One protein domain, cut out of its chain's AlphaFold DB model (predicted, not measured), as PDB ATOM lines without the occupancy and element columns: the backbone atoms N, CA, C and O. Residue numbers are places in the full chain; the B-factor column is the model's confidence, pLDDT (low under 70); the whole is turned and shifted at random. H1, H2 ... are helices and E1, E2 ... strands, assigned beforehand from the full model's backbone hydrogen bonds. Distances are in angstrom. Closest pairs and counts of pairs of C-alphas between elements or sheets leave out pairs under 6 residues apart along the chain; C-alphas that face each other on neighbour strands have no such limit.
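This is residues 257 to 375 of the 397 residues of the protein "Virulence factor SrfB" of Enterobacter agglomerans (UniProt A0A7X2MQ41). A curled five-stranded antiparallel sheet and a three-stranded antiparallel sheet, E3 E6 E7, face each other round a common core and make a small, loosely formed barrel, with the short helix H1 over one end. Its two seams, E2 beside E3 and E7 beside E8, bring the sheets near each other, and a long unnamed stretch, residues 274 to 290, leads from one sheet to the other. The printed part has 119 residues, with eight named strands and one named helix in the order E1 E2 E3 E4 E5 H1 E6 E7 E8; the sheets run E2 E1 E4 E5 E8 and E3 E6 E7. The class is mostly strand, though under half of the residues are in named elements. The whole is compact, with a radius of gyration of the C-alphas of 14.5 A and spans of 39 by 35 by 24 A.

Begin with the larger sheet and find C-alpha 257 at (9.402, 21.075, -98.211), where E1, residues 257 to 259, starts. E2 is residues 271 to 273, E4 is 297 to 302 and 16.4 A long, E5 is 312 to 319 and 21.6 A long, and E8 is 370 to 374 and 13.4 A long, ending at C-alpha 374 at (14.500, 19.186, -110.769). In the other sheet look for E3 at residues 291 to 293, E6 at 334 to 342, 25.7 A long, and E7 at 349 to 359, the longest strand, 27.9 A. H1, residues 322 to 330, starts at C-alpha 322 at (11.989, -2.255, -111.845) and is 12.3 A long.

The five-stranded sheet is strongly twisted, with edge strands E2 and E8. Look at the hairpin E4 and E5, where N 299 and O 315 are 2.8 A apart, within hydrogen-bond range. Across E1 and E4, N 258 and O 300 are 3.0 A apart; across the hairpin E1 and E2, N 257 and O 273 are 2.9 A apart; across E5 and E8, N 316 and O 373 are 2.8 A apart. In the other sheet, N 335 and O 358 of the hairpin E6 and E7 are 2.7 A apart, and N 291 and O 336 of E3 and E6 are 2.8 A apart. Between the two sheets, the closest C-alphas of E2 and E3, Cys 272 and Phe 291, are 6.2 A apart, and those of E7 and E8, Val 353 and Leu 372, are 7.0 A apart. E1 and E6 are apart, as are E5 and E7. H1 is on both sheets but only grazes each; its O i to N i+4 pairs are within hydrogen-bond range throughout.

The C-alphas farthest apart, those of Gly 330 and Asp 345, are 43.2 A from each other. The printed part has no cut; the long links are E1 to E2 and E2 to E3. The mean pLDDT of the printed part is 90.9, and residues 346 to 347 are under 70.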
ATOM      1  N   LEU A 257       9.208  22.037 -97.124       96.81
ATOM      2  CA  LEU A 257       9.402  21.075 -98.211       96.81
ATOM      3  C   LEU A 257       8.703  19.757 -97.877       96.81
ATOM      4  O   LEU A 257       8.918  19.167 -96.813       96.81
ATOM      5  N   GLY A 258       7.909  19.261 -98.820       96.00
ATOM      6  CA  GLY A 258       7.119  18.051 -98.644       96.00
ATOM      7  C   GLY A 258       6.723  17.393 -99.961       96.00
ATOM      8  O   GLY A 258       7.219  17.758-101.029       96.00
ATOM      9  N   MET A 259       5.845  16.398 -99.872       94.75
ATOM     10  CA  MET A 259       5.242  15.755-101.044       94.75
ATOM     11  C   MET A 259       4.021  16.560-101.493       94.75
ATOM     12  O   MET A 259       3.211  16.960-100.663       94.75
ATOM     13  N   LEU A 260       3.891  16.800-102.795       92.75
ATOM     14  CA  LEU A 260       2.670  17.379-103.345       92.75
ATOM     15  C   LEU A 260       1.609  16.293-103.506       92.75
ATOM     16  O   LEU A 260       1.922  15.175-103.923       92.75
ATOM     17  N   ASP A 261       0.368  16.639-103.181       88.81
ATOM     18  CA  ASP A 261      -0.786  15.785-103.433       88.81
ATOM     19  C   ASP A 261      -1.275  15.885-104.893       88.81
ATOM     20  O   ASP A 261      -0.689  16.565-105.742       88.81
ATOM     21  N   GLU A 262      -2.371  15.190-105.200       81.31
ATOM     22  CA  GLU A 262      -2.990  15.186-106.532       81.31
ATOM     23  C   GLU A 262      -3.499  16.572-106.966       81.31
ATOM     24  O   GLU A 262      -3.559  16.864-108.162       81.31
ATOM     25  N   ASN A 263      -3.799  17.448-106.003       80.12
ATOM     26  CA  ASN A 263      -4.242  18.827-106.212       80.12
ATOM     27  C   ASN A 263      -3.069  19.823-106.222       80.12
ATOM     28  O   ASN A 263      -3.292  21.033-106.247       80.12
ATOM     29  N   GLN A 264      -1.825  19.331-106.229       82.25
ATOM     30  CA  GLN A 264      -0.598  20.130-106.154       82.25
ATOM     31  C   GLN A 264      -0.459  20.945-104.860       82.25
ATOM     32  O   GLN A 264       0.326  21.892-104.806       82.25
ATOM     33  N   ALA A 265      -1.199  20.586-103.814       88.38
ATOM     34  CA  ALA A 265      -1.098  21.211-102.508       88.38
ATOM     35  C   ALA A 265      -0.017  20.523-101.662       88.38
ATOM     36  O   ALA A 265       0.247  19.324-101.794       88.38
ATOM     37  N   LEU A 266       0.608  21.300-100.777       93.75
ATOM     38  CA  LEU A 266       1.505  20.796 -99.744       93.75
ATOM     39  C   LEU A 266       0.819  20.932 -98.384       93.75
ATOM     40  O   LEU A 266       0.904  21.986 -97.751       93.75
ATOM     41  N   THR A 267       0.147  19.858 -97.976       93.50
ATOM     42  CA  THR A 267      -0.525  19.753 -96.677       93.50
ATOM     43  C   THR A 267       0.458  19.457 -95.545       93.50
ATOM     44  O   THR A 267       1.532  18.888 -95.776       93.50
ATOM     45  N   ASP A 268       0.065  19.759 -94.308       93.06
ATOM     46  CA  ASP A 268       0.861  19.502 -93.105       93.06
ATOM     47  C   ASP A 268       1.189  18.006 -92.946       93.06
ATOM     48  O   ASP A 268       2.270  17.639 -92.483       93.06
ATOM     49  N   GLU A 269       0.293  17.117 -93.389       92.12
ATOM     50  CA  GLU A 269       0.510  15.663 -93.375       92.12
ATOM     51  C   GLU A 269       1.638  15.215 -94.318       92.12
ATOM     52  O   GLU A 269       2.333  14.232 -94.047       92.12
ATOM     53  N   ASN A 270       1.831  15.939 -95.422       93.88
ATOM     54  CA  ASN A 270       2.844  15.650 -96.433       93.88
ATOM     55  C   ASN A 270       4.141  16.455 -96.240       93.88
ATOM     56  O   ASN A 270       5.109  16.266 -96.990       93.88
ATOM     57  N   LEU A 271       4.184  17.327 -95.230       95.44
ATOM     58  CA  LEU A 271       5.348  18.121 -94.871       95.44
ATOM     59  C   LEU A 271       6.460  17.240 -94.284       95.44
ATOM     60  O   LEU A 271       6.249  16.448 -93.366       95.44
ATOM     61  N   CYS A 272       7.687  17.394 -94.789       96.50
ATOM     62  CA  CYS A 272       8.838  16.626 -94.307       96.50
ATOM     63  C   CYS A 272       9.873  17.500 -93.596       96.50
ATOM     64  O   CYS A 272      10.348  17.141 -92.515       96.50
ATOM     65  N   TYR A 273      10.204  18.641 -94.196       96.62
ATOM     66  CA  TYR A 273      11.182  19.591 -93.681       96.62
ATOM     67  C   TYR A 273      10.532  20.967 -93.529       96.62
ATOM     68  O   TYR A 273       9.783  21.397 -94.402       96.62
ATOM     69  N   SER A 274      10.840  21.646 -92.432       95.44
ATOM     70  CA  SER A 274      10.296  22.952 -92.050       95.44
ATOM     71  C   SER A 274      11.432  23.904 -91.691       95.44
ATOM     72  O   SER A 274      12.519  23.438 -91.338       95.44
ATOM     73  N   GLU A 275      11.166  25.212 -91.726       94.12
ATOM     74  CA  GLU A 275      12.142  26.259 -91.382       94.12
ATOM     75  C   GLU A 275      13.481  26.088 -92.118       94.12
ATOM     76  O   GLU A 275      14.563  26.175 -91.534       94.12
ATOM     77  N   ILE A 276      13.418  25.761 -93.412       95.31
ATOM     78  CA  ILE A 276      14.616  25.646 -94.243       95.31
ATOM     79  C   ILE A 276      15.247  27.027 -94.409       95.31
ATOM     80  O   ILE A 276      14.541  27.979 -94.725       95.31
ATOM     81  N   ASP A 277      16.566  27.134 -94.230       93.12
ATOM     82  CA  ASP A 277      17.304  28.379 -94.443       93.12
ATOM     83  C   ASP A 277      18.523  28.166 -95.338       93.12
ATOM     84  O   ASP A 277      19.650  28.057 -94.879       93.12
ATOM     85  N   LEU A 278      18.290  28.066 -96.650       91.31
ATOM     86  CA  LEU A 278      19.375  27.854 -97.620       91.31
ATOM     87  C   LEU A 278      20.273  29.089 -97.803       91.31
ATOM     88  O   LEU A 278      21.310  28.975 -98.448       91.31
ATOM     89  N   ASP A 279      19.881  30.235 -97.245       88.62
ATOM     90  CA  ASP A 279      20.674  31.464 -97.271       88.62
ATOM     91  C   ASP A 279      21.748  31.475 -96.158       88.62
ATOM     92  O   ASP A 279      22.707  32.240 -96.240       88.62
ATOM     93  N   ASP A 280      21.638  30.599 -95.146       90.81
ATOM     94  CA  ASP A 280      22.705  30.339 -94.172       90.81
ATOM     95  C   ASP A 280      23.722  29.338 -94.766       90.81
ATOM     96  O   ASP A 280      23.385  28.167 -94.989       90.81
ATOM     97  N   PRO A 281      24.996  29.738 -94.984       87.38
ATOM     98  CA  PRO A 281      26.028  28.861 -95.540       87.38
ATOM     99  C   PRO A 281      26.260  27.572 -94.738       87.38
ATOM    100  O   PRO A 281      26.744  26.580 -95.287       87.38
ATOM    101  N   GLY A 282      25.948  27.585 -93.438       89.31
ATOM    102  CA  GLY A 282      26.085  26.448 -92.530       89.31
ATOM    103  C   GLY A 282      24.844  25.560 -92.430       89.31
ATOM    104  O   GLY A 282      24.883  24.560 -91.703       89.31
ATOM    105  N   TYR A 283      23.754  25.895 -93.125       92.56
ATOM    106  CA  TYR A 283      22.486  25.197 -92.966       92.56
ATOM    107  C   TYR A 283      22.558  23.737 -93.418       92.56
ATOM    108  O   TYR A 283      23.054  23.386 -94.494       92.56
ATOM    109  N   VAL A 284      21.983  22.860 -92.596       93.19
ATOM    110  CA  VAL A 284      21.849  21.432 -92.875       93.19
ATOM    111  C   VAL A 284      20.431  20.968 -92.581       93.19
ATOM    112  O   VAL A 284      19.824  21.356 -91.587       93.19
ATOM    113  N   LEU A 285      19.917  20.068 -93.420       94.44
ATOM    114  CA  LEU A 285      18.624  19.433 -93.173       94.44
ATOM    115  C   LEU A 285      18.675  18.515 -91.942       94.44
ATOM    116  O   LEU A 285      19.677  17.834 -91.691       94.44
ATOM    117  N   ASP A 286      17.555  18.434 -91.215       93.31
ATOM    118  CA  ASP A 286      17.406  17.505 -90.093       93.31
ATOM    119  C   ASP A 286      17.549  16.050 -90.568       93.31
ATOM    120  O   ASP A 286      16.702  15.496 -91.271       93.31
ATOM    121  N   LYS A 287      18.621  15.396 -90.114       90.00
ATOM    122  CA  LYS A 287      18.965  14.007 -90.453       90.00
ATOM    123  C   LYS A 287      17.956  12.985 -89.921       90.00
ATOM    124  O   LYS A 287      17.993  11.824 -90.332       90.00
ATOM    125  N   LYS A 288      17.086  13.367 -88.980       91.38
ATOM    126  CA  LYS A 288      16.035  12.491 -88.443       91.38
ATOM    127  C   LYS A 288      14.813  12.443 -89.353       91.38
ATOM    128  O   LYS A 288      14.139  11.412 -89.372       91.38
ATOM    129  N   ARG A 289      14.551  13.507 -90.116       94.56
ATOM    130  CA  ARG A 289      13.417  13.593 -91.041       94.56
ATOM    131  C   ARG A 289      13.678  12.764 -92.295       94.56
ATOM    132  O   ARG A 289      14.812  12.632 -92.754       94.56
ATOM    133  N   SER A 290      12.614  12.166 -92.816       94.25
ATOM    134  CA  SER A 290      12.640  11.364 -94.036       94.25
ATOM    135  C   SER A 290      11.261  11.339 -94.678       94.25
ATOM    136  O   SER A 290      10.262  11.208 -93.968       94.25
ATOM    137  N   PHE A 291      11.214  11.372 -96.003       94.44
ATOM    138  CA  PHE A 291      10.006  11.090 -96.767       94.44
ATOM    139  C   PHE A 291       9.632   9.620 -96.646       94.44
ATOM    140  O   PHE A 291      10.510   8.765 -96.546       94.44
ATOM    141  N   ARG A 292       8.334   9.326 -96.705       93.38
ATOM    142  CA  ARG A 292       7.791   7.969 -96.791       93.38
ATOM    143  C   ARG A 292       7.066   7.836 -98.120       93.38
ATOM    144  O   ARG A 292       5.966   8.358 -98.257       93.38
ATOM    145  N   ILE A 293       7.679   7.158 -99.086       91.44
ATOM    146  CA  ILE A 293       7.139   7.061-100.445       91.44
ATOM    147  C   ILE A 293       6.713   5.632-100.785       91.44
ATOM    148  O   ILE A 293       7.330   4.658-100.345       91.44
ATOM    149  N   ARG A 294       5.648   5.527-101.585       89.75
ATOM    150  CA  ARG A 294       5.095   4.268-102.122       89.75
ATOM    151  C   ARG A 294       5.136   4.200-103.651       89.75
ATOM    152  O   ARG A 294       4.515   3.343-104.264       89.75
ATOM    153  N   GLY A 295       5.863   5.114-104.278       89.44
ATOM    154  CA  GLY A 295       5.938   5.231-105.723       89.44
ATOM    155  C   GLY A 295       6.644   6.514-106.116       89.44
ATOM    156  O   GLY A 295       7.275   7.163-105.280       89.44
ATOM    157  N   ASN A 296       6.528   6.872-107.389       90.00
ATOM    158  CA  ASN A 296       7.038   8.145-107.874       90.00
ATOM    159  C   ASN A 296       6.239   9.284-107.231       90.00
ATOM    160  O   ASN A 296       5.012   9.223-107.191       90.00
ATOM    161  N   VAL A 297       6.927  10.315-106.750       91.88
ATOM    162  CA  VAL A 297       6.290  11.473-106.110       91.88
ATOM    163  C   VAL A 297       6.865  12.772-106.654       91.88
ATOM    164  O   VAL A 297       8.018  12.824-107.094       91.88
ATOM    165  N   CYS A 298       6.067  13.835-106.599       92.44
ATOM    166  CA  CYS A 298       6.559  15.193-106.767       92.44
ATOM    167  C   CYS A 298       6.812  15.804-105.390       92.44
ATOM    168  O   CYS A 298       5.941  15.788-104.523       92.44
ATOM    169  N   LEU A 299       8.016  16.323-105.185       94.75
ATOM    170  CA  LEU A 299       8.348  17.139-104.031       94.75
ATOM    171  C   LEU A 299       8.166  18.604-104.405       94.75
ATOM    172  O   LEU A 299       8.643  19.053-105.453       94.75
ATOM    173  N   GLY A 300       7.522  19.351-103.525       94.69
ATOM    174  CA  GLY A 300       7.310  20.779-103.684       94.69
ATOM    175  C   GLY A 300       7.486  21.516-102.371       94.69
ATOM    176  O   GLY A 300       7.716  20.905-101.325       94.69
ATOM    177  N   PHE A 301       7.416  22.838-102.446       94.75
ATOM    178  CA  PHE A 301       7.640  23.704-101.300       94.75
ATOM    179  C   PHE A 301       6.601  24.812-101.186       94.75
ATOM    180  O   PHE A 301       6.002  25.215-102.183       94.75
ATOM    181  N   ARG A 302       6.440  25.331 -99.968       93.75
ATOM    182  CA  ARG A 302       5.766  26.603 -99.677       93.75
ATOM    183  C   ARG A 302       6.666  27.494 -98.824       93.75
ATOM    184  O   ARG A 302       7.562  26.997 -98.136       93.75
ATOM    185  N   GLN A 303       6.447  28.805 -98.890       92.75
ATOM    186  CA  GLN A 303       7.219  29.777 -98.112       92.75
ATOM    187  C   GLN A 303       6.624  30.043 -96.722       92.75
ATOM    188  O   GLN A 303       7.363  30.413 -95.815       92.75
ATOM    189  N   LEU A 304       5.312  29.855 -96.543       91.94
ATOM    190  CA  LEU A 304       4.597  30.136 -95.291       91.94
ATOM    191  C   LEU A 304       4.068  28.868 -94.628       91.94
ATOM    192  O   LEU A 304       3.716  27.911 -95.326       91.94
ATOM    193  N   ASP A 305       3.946  28.903 -93.296       92.12
ATOM    194  CA  ASP A 305       3.346  27.821 -92.512       92.12
ATOM    195  C   ASP A 305       1.806  27.830 -92.586       92.12
ATOM    196  O   ASP A 305       1.109  28.183 -91.638       92.12
ATOM    197  N   ASN A 306       1.257  27.578 -93.773       90.06
ATOM    198  CA  ASN A 306      -0.174  27.510 -94.022       90.06
ATOM    199  C   ASN A 306      -0.466  26.583 -95.208       90.06
ATOM    200  O   ASN A 306      -0.039  26.861 -96.326       90.06
ATOM    201  N   ASP A 307      -1.268  25.545 -94.985       88.38
ATOM    202  CA  ASP A 307      -1.709  24.586 -96.010       88.38
ATOM    203  C   ASP A 307      -2.462  25.214 -97.188       88.38
ATOM    204  O   ASP A 307      -2.442  24.682 -98.297       88.38
ATOM    205  N   ARG A 308      -3.109  26.367 -96.980       87.69
ATOM    206  CA  ARG A 308      -3.773  27.115 -98.060       87.69
ATOM    207  C   ARG A 308      -2.783  27.863 -98.954       87.69
ATOM    208  O   ARG A 308      -3.196  28.373 -99.995       87.69
ATOM    209  N   TRP A 309      -1.518  28.003 -98.544       90.75
ATOM    210  CA  TRP A 309      -0.508  28.665 -99.362       90.75
ATOM    211  C   TRP A 309      -0.198  27.808-100.590       90.75
ATOM    212  O   TRP A 309       0.161  26.638-100.426       90.75
ATOM    213  N   PRO A 310      -0.294  28.361-101.811       88.25
ATOM    214  CA  PRO A 310       0.026  27.611-103.015       88.25
ATOM    215  C   PRO A 310       1.446  27.047-102.953       88.25
ATOM    216  O   PRO A 310       2.411  27.777-102.721       88.25
ATOM    217  N   ALA A 311       1.570  25.742-103.170       91.38
ATOM    218  CA  ALA A 311       2.861  25.083-103.218       91.38
ATOM    219  C   ALA A 311       3.439  25.120-104.638       91.38
ATOM    220  O   ALA A 311       2.718  25.135-105.636       91.38
ATOM    221  N   SER A 312       4.766  25.109-104.731       91.38
ATOM    222  CA  SER A 312       5.493  25.053-105.996       91.38
ATOM    223  C   SER A 312       6.205  23.710-106.155       91.38
ATOM    224  O   SER A 312       6.992  23.345-105.278       91.38
ATOM    225  N   PRO A 313       6.021  22.984-107.279       91.69
ATOM    226  CA  PRO A 313       6.805  21.781-107.547       91.69
ATOM    227  C   PRO A 313       8.288  22.124-107.712       91.69
ATOM    228  O   PRO A 313       8.632  23.161-108.296       91.69
ATOM    229  N   LEU A 314       9.155  21.265-107.182       92.44
ATOM    230  CA  LEU A 314      10.602  21.476-107.161       92.44
ATOM    231  C   LEU A 314      11.377  20.269-107.681       92.44
ATOM    232  O   LEU A 314      12.252  20.438-108.527       92.44
ATOM    233  N   TYR A 315      11.055  19.062-107.214       93.69
ATOM    234  CA  TYR A 315      11.735  17.838-107.630       93.69
ATOM    235  C   TYR A 315      10.745  16.731-107.999       93.69
ATOM    236  O   TYR A 315       9.708  16.566-107.367       93.69
ATOM    237  N   SER A 316      11.103  15.910-108.981       92.94
ATOM    238  CA  SER A 316      10.528  14.579-109.179       92.94
ATOM    239  C   SER A 316      11.435  13.541-108.545       92.94
ATOM    240  O   SER A 316      12.634  13.501-108.837       92.94
ATOM    241  N   LEU A 317      10.845  12.680-107.724       93.81
ATOM    242  CA  LEU A 317      11.509  11.537-107.121       93.81
ATOM    243  C   LEU A 317      10.980  10.257-107.765       93.81
ATOM    244  O   LEU A 317       9.819   9.901-107.569       93.81
ATOM    245  N   THR A 318      11.819   9.587-108.556       92.94
ATOM    246  CA  THR A 318      11.431   8.405-109.337       92.94
ATOM    247  C   THR A 318      12.213   7.163-108.945       92.94
ATOM    248  O   THR A 318      13.398   7.235-108.612       92.94
ATOM    249  N   LEU A 319      11.555   6.008-109.030       93.00
ATOM    250  CA  LEU A 319      12.186   4.702-108.897       93.00
ATOM    251  C   LEU A 319      12.629   4.233-110.285       93.00
ATOM    252  O   LEU A 319      11.798   3.995-111.159       93.00
ATOM    253  N   ASN A 320      13.940   4.120-110.492       91.44
ATOM    254  CA  ASN A 320      14.511   3.744-111.786       91.44
ATOM    255  C   ASN A 320      14.659   2.223-111.934       91.44
ATOM    256  O   ASN A 320      14.708   1.712-113.051       91.44
ATOM    257  N   ASP A 321      14.748   1.496-110.817       93.44
ATOM    258  CA  ASP A 321      14.886   0.041-110.812       93.44
ATOM    259  C   ASP A 321      13.519  -0.658-110.765       93.44
ATOM    260  O   ASP A 321      12.712  -0.438-109.859       93.44
ATOM    261  N   ALA A 322      13.264  -1.548-111.728       91.69
ATOM    262  CA  ALA A 322      11.989  -2.255-111.845       91.69
ATOM    263  C   ALA A 322      11.726  -3.230-110.681       91.69
ATOM    264  O   ALA A 322      10.570  -3.479-110.334       91.69
ATOM    265  N   THR A 323      12.773  -3.789-110.070       91.31
ATOM    266  CA  THR A 323      12.635  -4.719-108.940       91.31
ATOM    267  C   THR A 323      12.248  -3.958-107.679       91.31
ATOM    268  O   THR A 323      11.316  -4.358-106.979       91.31
ATOM    269  N   LEU A 324      12.919  -2.838-107.414       90.44
ATOM    270  CA  LEU A 324      12.579  -1.920-106.338       90.44
ATOM    271  C   LEU A 324      11.166  -1.361-106.526       90.44
ATOM    272  O   LEU A 324      10.377  -1.407-105.587       90.44
ATOM    273  N   ALA A 325      10.819  -0.917-107.738       90.44
ATOM    274  CA  ALA A 325       9.485  -0.412-108.049       90.44
ATOM    275  C   ALA A 325       8.390  -1.444-107.738       90.44
ATOM    276  O   ALA A 325       7.412  -1.108-107.080       90.44
ATOM    277  N   ARG A 326       8.578  -2.716-108.121       89.12
ATOM    278  CA  ARG A 326       7.633  -3.799-107.782       89.12
ATOM    279  C   ARG A 326       7.524  -4.046-106.277       89.12
ATOM    280  O   ARG A 326       6.423  -4.274-105.788       89.12
ATOM    281  N   LYS A 327       8.638  -4.001-105.537       87.50
ATOM    282  CA  LYS A 327       8.630  -4.175-104.071       87.50
ATOM    283  C   LYS A 327       7.866  -3.054-103.367       87.50
ATOM    284  O   LYS A 327       7.063  -3.322-102.476       87.50
ATOM    285  N   VAL A 328       8.116  -1.814-103.785       88.06
ATOM    286  CA  VAL A 328       7.473  -0.620-103.225       88.06
ATOM    287  C   VAL A 328       5.987  -0.557-103.604       88.06
ATOM    288  O   VAL A 328       5.163  -0.216-102.765       88.06
ATOM    289  N   ALA A 329       5.629  -0.967-104.825       83.94
ATOM    290  CA  ALA A 329       4.237  -1.036-105.276       83.94
ATOM    291  C   ALA A 329       3.407  -2.125-104.574       83.94
ATOM    292  O   ALA A 329       2.187  -2.009-104.530       83.94
ATOM    293  N   GLY A 330       4.044  -3.185-104.064       80.31
ATOM    294  CA  GLY A 330       3.363  -4.253-103.332       80.31
ATOM    295  C   GLY A 330       2.902  -3.788-101.952       80.31
ATOM    296  O   GLY A 330       1.724  -3.527-101.743       80.31
ATOM    297  N   GLU A 331       3.837  -3.687-101.005       77.31
ATOM    298  CA  GLU A 331       3.527  -3.294 -99.616       77.31
ATOM    299  C   GLU A 331       4.645  -2.492 -98.930       77.31
ATOM    300  O   GLU A 331       4.439  -1.921 -97.858       77.31
ATOM    301  N   SER A 332       5.847  -2.425 -99.514       84.50
ATOM    302  CA  SER A 332       6.991  -1.796 -98.846       84.50
ATOM    303  C   SER A 332       6.949  -0.273 -98.958       84.50
ATOM    304  O   SER A 332       6.814   0.274-100.048       84.50
ATOM    305  N   VAL A 333       7.163   0.436 -97.849       91.12
ATOM    306  CA  VAL A 333       7.399   1.887 -97.875       91.12
ATOM    307  C   VAL A 333       8.896   2.152 -97.937       91.12
ATOM    308  O   VAL A 333       9.685   1.537 -97.215       91.12
ATOM    309  N   LEU A 334       9.282   3.095 -98.791       94.31
ATOM    310  CA  LEU A 334      10.654   3.556 -98.914       94.31
ATOM    311  C   LEU A 334      10.834   4.852 -98.117       94.31
ATOM    312  O   LEU A 334      10.126   5.837 -98.332       94.31
ATOM    313  N   ARG A 335      11.790   4.849 -97.187       95.44
ATOM    314  CA  ARG A 335      12.212   6.019 -96.416       95.44
ATOM    315  C   ARG A 335      13.386   6.688 -97.097       95.44
ATOM    316  O   ARG A 335      14.431   6.059 -97.256       95.44
ATOM    317  N   ILE A 336      13.225   7.954 -97.464       95.62
ATOM    318  CA  ILE A 336      14.239   8.718 -98.196       95.62
ATOM    319  C   ILE A 336      14.632   9.952 -97.406       95.62
ATOM    320  O   ILE A 336      13.776  10.678 -96.905       95.62
ATOM    321  N   ARG A 337      15.935  10.202 -97.320       96.44
ATOM    322  CA  ARG A 337      16.497  11.417 -96.736       96.44
ATOM    323  C   ARG A 337      17.169  12.252 -97.804       96.44
ATOM    324  O   ARG A 337      17.810  11.717 -98.710       96.44
ATOM    325  N   LEU A 338      17.045  13.564 -97.648       96.75
ATOM    326  CA  LEU A 338      17.786  14.533 -98.435       96.75
ATOM    327  C   LEU A 338      18.965  15.090 -97.640       96.75
ATOM    328  O   LEU A 338      19.033  14.976 -96.414       96.75
ATOM    329  N   ALA A 339      19.917  15.671 -98.350       95.12
ATOM    330  CA  ALA A 339      20.960  16.516 -97.800       95.12
ATOM    331  C   ALA A 339      21.136  17.746 -98.685       95.12
ATOM    332  O   ALA A 339      20.834  17.717 -99.880       95.12
ATOM    333  N   VAL A 340      21.648  18.808 -98.079       93.81
ATOM    334  CA  VAL A 340      22.098  19.992 -98.799       93.81
ATOM    335  C   VAL A 340      23.434  19.682 -99.464       93.81
ATOM    336  O   VAL A 340      24.338  19.128 -98.833       93.81
ATOM    337  N   LYS A 341      23.562  20.053-100.734       91.50
ATOM    338  CA  LYS A 341      24.809  20.044-101.486       91.50
ATOM    339  C   LYS A 341      25.229  21.488-101.755       91.50
ATOM    340  O   LYS A 341      24.449  22.270-102.300       91.50
ATOM    341  N   ALA A 342      26.462  21.807-101.369       86.81
ATOM    342  CA  ALA A 342      27.081  23.091-101.664       86.81
ATOM    343  C   ALA A 342      27.378  23.229-103.162       86.81
ATOM    344  O   ALA A 342      27.660  22.227-103.836       86.81
ATOM    345  N   GLY A 343      27.322  24.462-103.659       80.19
ATOM    346  CA  GLY A 343      27.650  24.751-105.049       80.19
ATOM    347  C   GLY A 343      29.145  24.659-105.378       80.19
ATOM    348  O   GLY A 343      29.970  24.523-104.469       80.19
ATOM    349  N   PRO A 344      29.514  24.723-106.673       74.06
ATOM    350  CA  PRO A 344      30.896  24.595-107.145       74.06
ATOM    351  C   PRO A 344      31.862  25.583-106.486       74.06
ATOM    352  O   PRO A 344      32.989  25.211-106.166       74.06
ATOM    353  N   ASP A 345      31.392  26.806-106.229       76.12
ATOM    354  CA  ASP A 345      32.182  27.890-105.639       76.12
ATOM    355  C   ASP A 345      32.103  27.923-104.098       76.12
ATOM    356  O   ASP A 345      32.587  28.859-103.465       76.12
ATOM    357  N   ALA A 346      31.494  26.899-103.479       65.00
ATOM    358  CA  ALA A 346      31.350  26.717-102.030       65.00
ATOM    359  C   ALA A 346      30.729  27.908-101.263       65.00
ATOM    360  O   ALA A 346      30.901  28.018-100.050       65.00
ATOM    361  N   SER A 347      29.969  28.771-101.944       68.25
ATOM    362  CA  SER A 347      29.339  29.965-101.365       68.25
ATOM    363  C   SER A 347      28.127  29.672-100.471       68.25
ATOM    364  O   SER A 347      27.617  30.584 -99.829       68.25
ATOM    365  N   GLY A 348      27.671  28.417-100.413       76.00
ATOM    366  CA  GLY A 348      26.545  27.996 -99.583       76.00
ATOM    367  C   GLY A 348      25.732  26.845-100.191       76.00
ATOM    368  O   GLY A 348      26.138  26.256-101.204       76.00
ATOM    369  N   PRO A 349      24.598  26.499 -99.557       82.88
ATOM    370  CA  PRO A 349      23.594  25.576-100.081       82.88
ATOM    371  C   PRO A 349      23.138  25.934-101.505       82.88
ATOM    372  O   PRO A 349      22.674  27.041-101.740       82.88
ATOM    373  N   GLU A 350      23.201  24.993-102.455       83.56
ATOM    374  CA  GLU A 350      22.715  25.237-103.830       83.56
ATOM    375  C   GLU A 350      21.625  24.246-104.256       83.56
ATOM    376  O   GLU A 350      20.661  24.607-104.929       83.56
ATOM    377  N   SER A 351      21.757  22.974-103.878       89.12
ATOM    378  CA  SER A 351      20.824  21.932-104.315       89.12
ATOM    379  C   SER A 351      20.563  20.893-103.236       89.12
ATOM    380  O   SER A 351      21.360  20.698-102.318       89.12
ATOM    381  N   LEU A 352      19.434  20.198-103.357       93.62
ATOM    382  CA  LEU A 352      19.127  19.034-102.538       93.62
ATOM    383  C   LEU A 352      19.513  17.753-103.276       93.62
ATOM    384  O   LEU A 352      19.272  17.610-104.474       93.62
ATOM    385  N   VAL A 353      20.091  16.805-102.542       95.50
ATOM    386  CA  VAL A 353      20.493  15.490-103.055       95.50
ATOM    387  C   VAL A 353      19.995  14.373-102.152       95.50
ATOM    388  O   VAL A 353      19.763  14.577-100.963       95.50
ATOM    389  N   LEU A 354      19.859  13.171-102.710       96.56
ATOM    390  CA  LEU A 354      19.575  11.967-101.932       96.56
ATOM    391  C   LEU A 354      20.768  11.645-101.022       96.56
ATOM    392  O   LEU A 354      21.905  11.612-101.488       96.56
ATOM    393  N   SER A 355      20.508  11.397 -99.739       95.94
ATOM    394  CA  SER A 355      21.549  11.093 -98.745       95.94
ATOM    395  C   SER A 355      21.430   9.697 -98.132       95.94
ATOM    396  O   SER A 355      22.444   9.092 -97.787       95.94
ATOM    397  N   ASP A 356      20.215   9.160 -98.008       96.19
ATOM    398  CA  ASP A 356      19.943   7.806 -97.508       96.19
ATOM    399  C   ASP A 356      18.607   7.314 -98.079       96.19
ATOM    400  O   ASP A 356      17.659   8.093 -98.214       96.19
ATOM    401  N   ALA A 357      18.524   6.020 -98.379       96.31
ATOM    402  CA  ALA A 357      17.297   5.363 -98.813       96.31
ATOM    403  C   ALA A 357      17.202   3.964 -98.198       96.31
ATOM    404  O   ALA A 357      18.138   3.165 -98.291       96.31
ATOM    405  N   ARG A 358      16.077   3.659 -97.541       95.75
ATOM    406  CA  ARG A 358      15.858   2.368 -96.872       95.75
ATOM    407  C   ARG A 358      14.417   1.916 -96.957       95.75
ATOM    408  O   ARG A 358      13.513   2.735 -96.835       95.75
ATOM    409  N   LEU A 359      14.204   0.618 -97.110       93.44
ATOM    410  CA  LEU A 359      12.883   0.021 -96.939       93.44
ATOM    411  C   LEU A 359      12.491   0.018 -95.453       93.44
ATOM    412  O   LEU A 359      13.342   0.153 -94.568       93.44
ATOM    413  N   ASP A 360      11.199  -0.131 -95.174       89.81
ATOM    414  CA  ASP A 360      10.668  -0.184 -93.805       89.81
ATOM    415  C   ASP A 360      11.232  -1.353 -92.967       89.81
ATOM    416  O   ASP A 360      11.290  -1.242 -91.743       89.81
ATOM    417  N   ASP A 361      11.718  -2.424 -93.607       88.56
ATOM    418  CA  ASP A 361      12.434  -3.539 -92.961       88.56
ATOM    419  C   ASP A 361      13.897  -3.203 -92.584       88.56
ATOM    420  O   ASP A 361      14.606  -4.018 -91.994       88.56
ATOM    421  N   GLY A 362      14.359  -1.992 -92.910       88.69
ATOM    422  CA  GLY A 362      15.712  -1.505 -92.652       88.69
ATOM    423  C   GLY A 362      16.721  -1.792 -93.767       88.69
ATOM    424  O   GLY A 362      17.852  -1.298 -93.687       88.69
ATOM    425  N   THR A 363      16.334  -2.526 -94.814       92.75
ATOM    426  CA  THR A 363      17.192  -2.830 -95.964       92.75
ATOM    427  C   THR A 363      17.609  -1.544 -96.666       92.75
ATOM    428  O   THR A 363      16.769  -0.726 -97.049       92.75
ATOM    429  N   ARG A 364      18.919  -1.357 -96.861       94.75
ATOM    430  CA  ARG A 364      19.445  -0.210 -97.610       94.75
ATOM    431  C   ARG A 364      19.171  -0.363 -99.099       94.75
ATOM    432  O   ARG A 364      19.397  -1.426 -99.670       94.75
ATOM    433  N   VAL A 365      18.750   0.733 -99.712       94.94
ATOM    434  CA  VAL A 365      18.531   0.843-101.150       94.94
ATOM    435  C   VAL A 365      19.668   1.675-101.748       94.94
ATOM    436  O   VAL A 365      19.908   2.786-101.268       94.94
ATOM    437  N   PRO A 366      20.391   1.164-102.760       95.75
ATOM    438  CA  PRO A 366      21.383   1.951-103.488       95.75
ATOM    439  C   PRO A 366      20.742   3.196-104.112       95.75
ATOM    440  O   PRO A 366      19.681   3.105-104.734       95.75
ATOM    441  N   LEU A 367      21.369   4.362-103.945       95.06
ATOM    442  CA  LEU A 367      20.794   5.639-104.385       95.06
ATOM    443  C   LEU A 367      20.669   5.726-105.912       95.06
ATOM    444  O   LEU A 367      19.816   6.450-106.409       95.06
ATOM    445  N   GLU A 368      21.459   4.948-106.654       95.00
ATOM    446  CA  GLU A 368      21.431   4.849-108.117       95.00
ATOM    447  C   GLU A 368      20.119   4.238-108.639       95.00
ATOM    448  O   GLU A 368      19.727   4.467-109.784       95.00
ATOM    449  N   GLN A 369      19.409   3.482-107.791       94.75
ATOM    450  CA  GLN A 369      18.079   2.944-108.102       94.75
ATOM    451  C   GLN A 369      16.978   4.011-108.024       94.75
ATOM    452  O   GLN A 369      15.828   3.743-108.378       94.75
ATOM    453  N   LEU A 370      17.322   5.217-107.572       95.31
ATOM    454  CA  LEU A 370      16.432   6.356-107.417       95.31
ATOM    455  C   LEU A 370      16.922   7.525-108.276       95.31
ATOM    456  O   LEU A 370      18.101   7.648-108.604       95.31
ATOM    457  N   SER A 371      16.011   8.417-108.645       94.44
ATOM    458  CA  SER A 371      16.357   9.694-109.262       94.44
ATOM    459  C   SER A 371      15.668  10.823-108.533       94.44
ATOM    460  O   SER A 371      14.455  10.780-108.359       94.44
ATOM    461  N   LEU A 372      16.432  11.846-108.162       95.06
ATOM    462  CA  LEU A 372      15.905  13.139-107.752       95.06
ATOM    463  C   LEU A 372      16.272  14.146-108.842       95.06
ATOM    464  O   LEU A 372      17.442  14.492-108.998       95.06
ATOM    465  N   LYS A 373      15.288  14.573-109.633       93.06
ATOM    466  CA  LYS A 373      15.485  15.516-110.744       93.06
ATOM    467  C   LYS A 373      14.689  16.776-110.493       93.06
ATOM    468  O   LYS A 373      13.554  16.681-110.039       93.06
ATOM    469  N   LEU A 374      15.260  17.939-110.801       91.31
ATOM    470  CA  LEU A 374      14.500  19.186-110.769       91.31
ATOM    471  C   LEU A 374      13.283  19.058-111.690       91.31
ATOM    472  O   LEU A 374      13.398  18.630-112.838       91.31
ATOM    473  N   ASN A 375      12.121  19.409-111.158       86.94
ATOM    474  CA  ASN A 375      10.869  19.464-111.883       86.94
ATOM    475  C   ASN A 375      10.075  20.659-111.371       86.94
ATOM    476  O   ASN A 375       9.370  20.589-110.367       86.94
TER     477      ASN A 375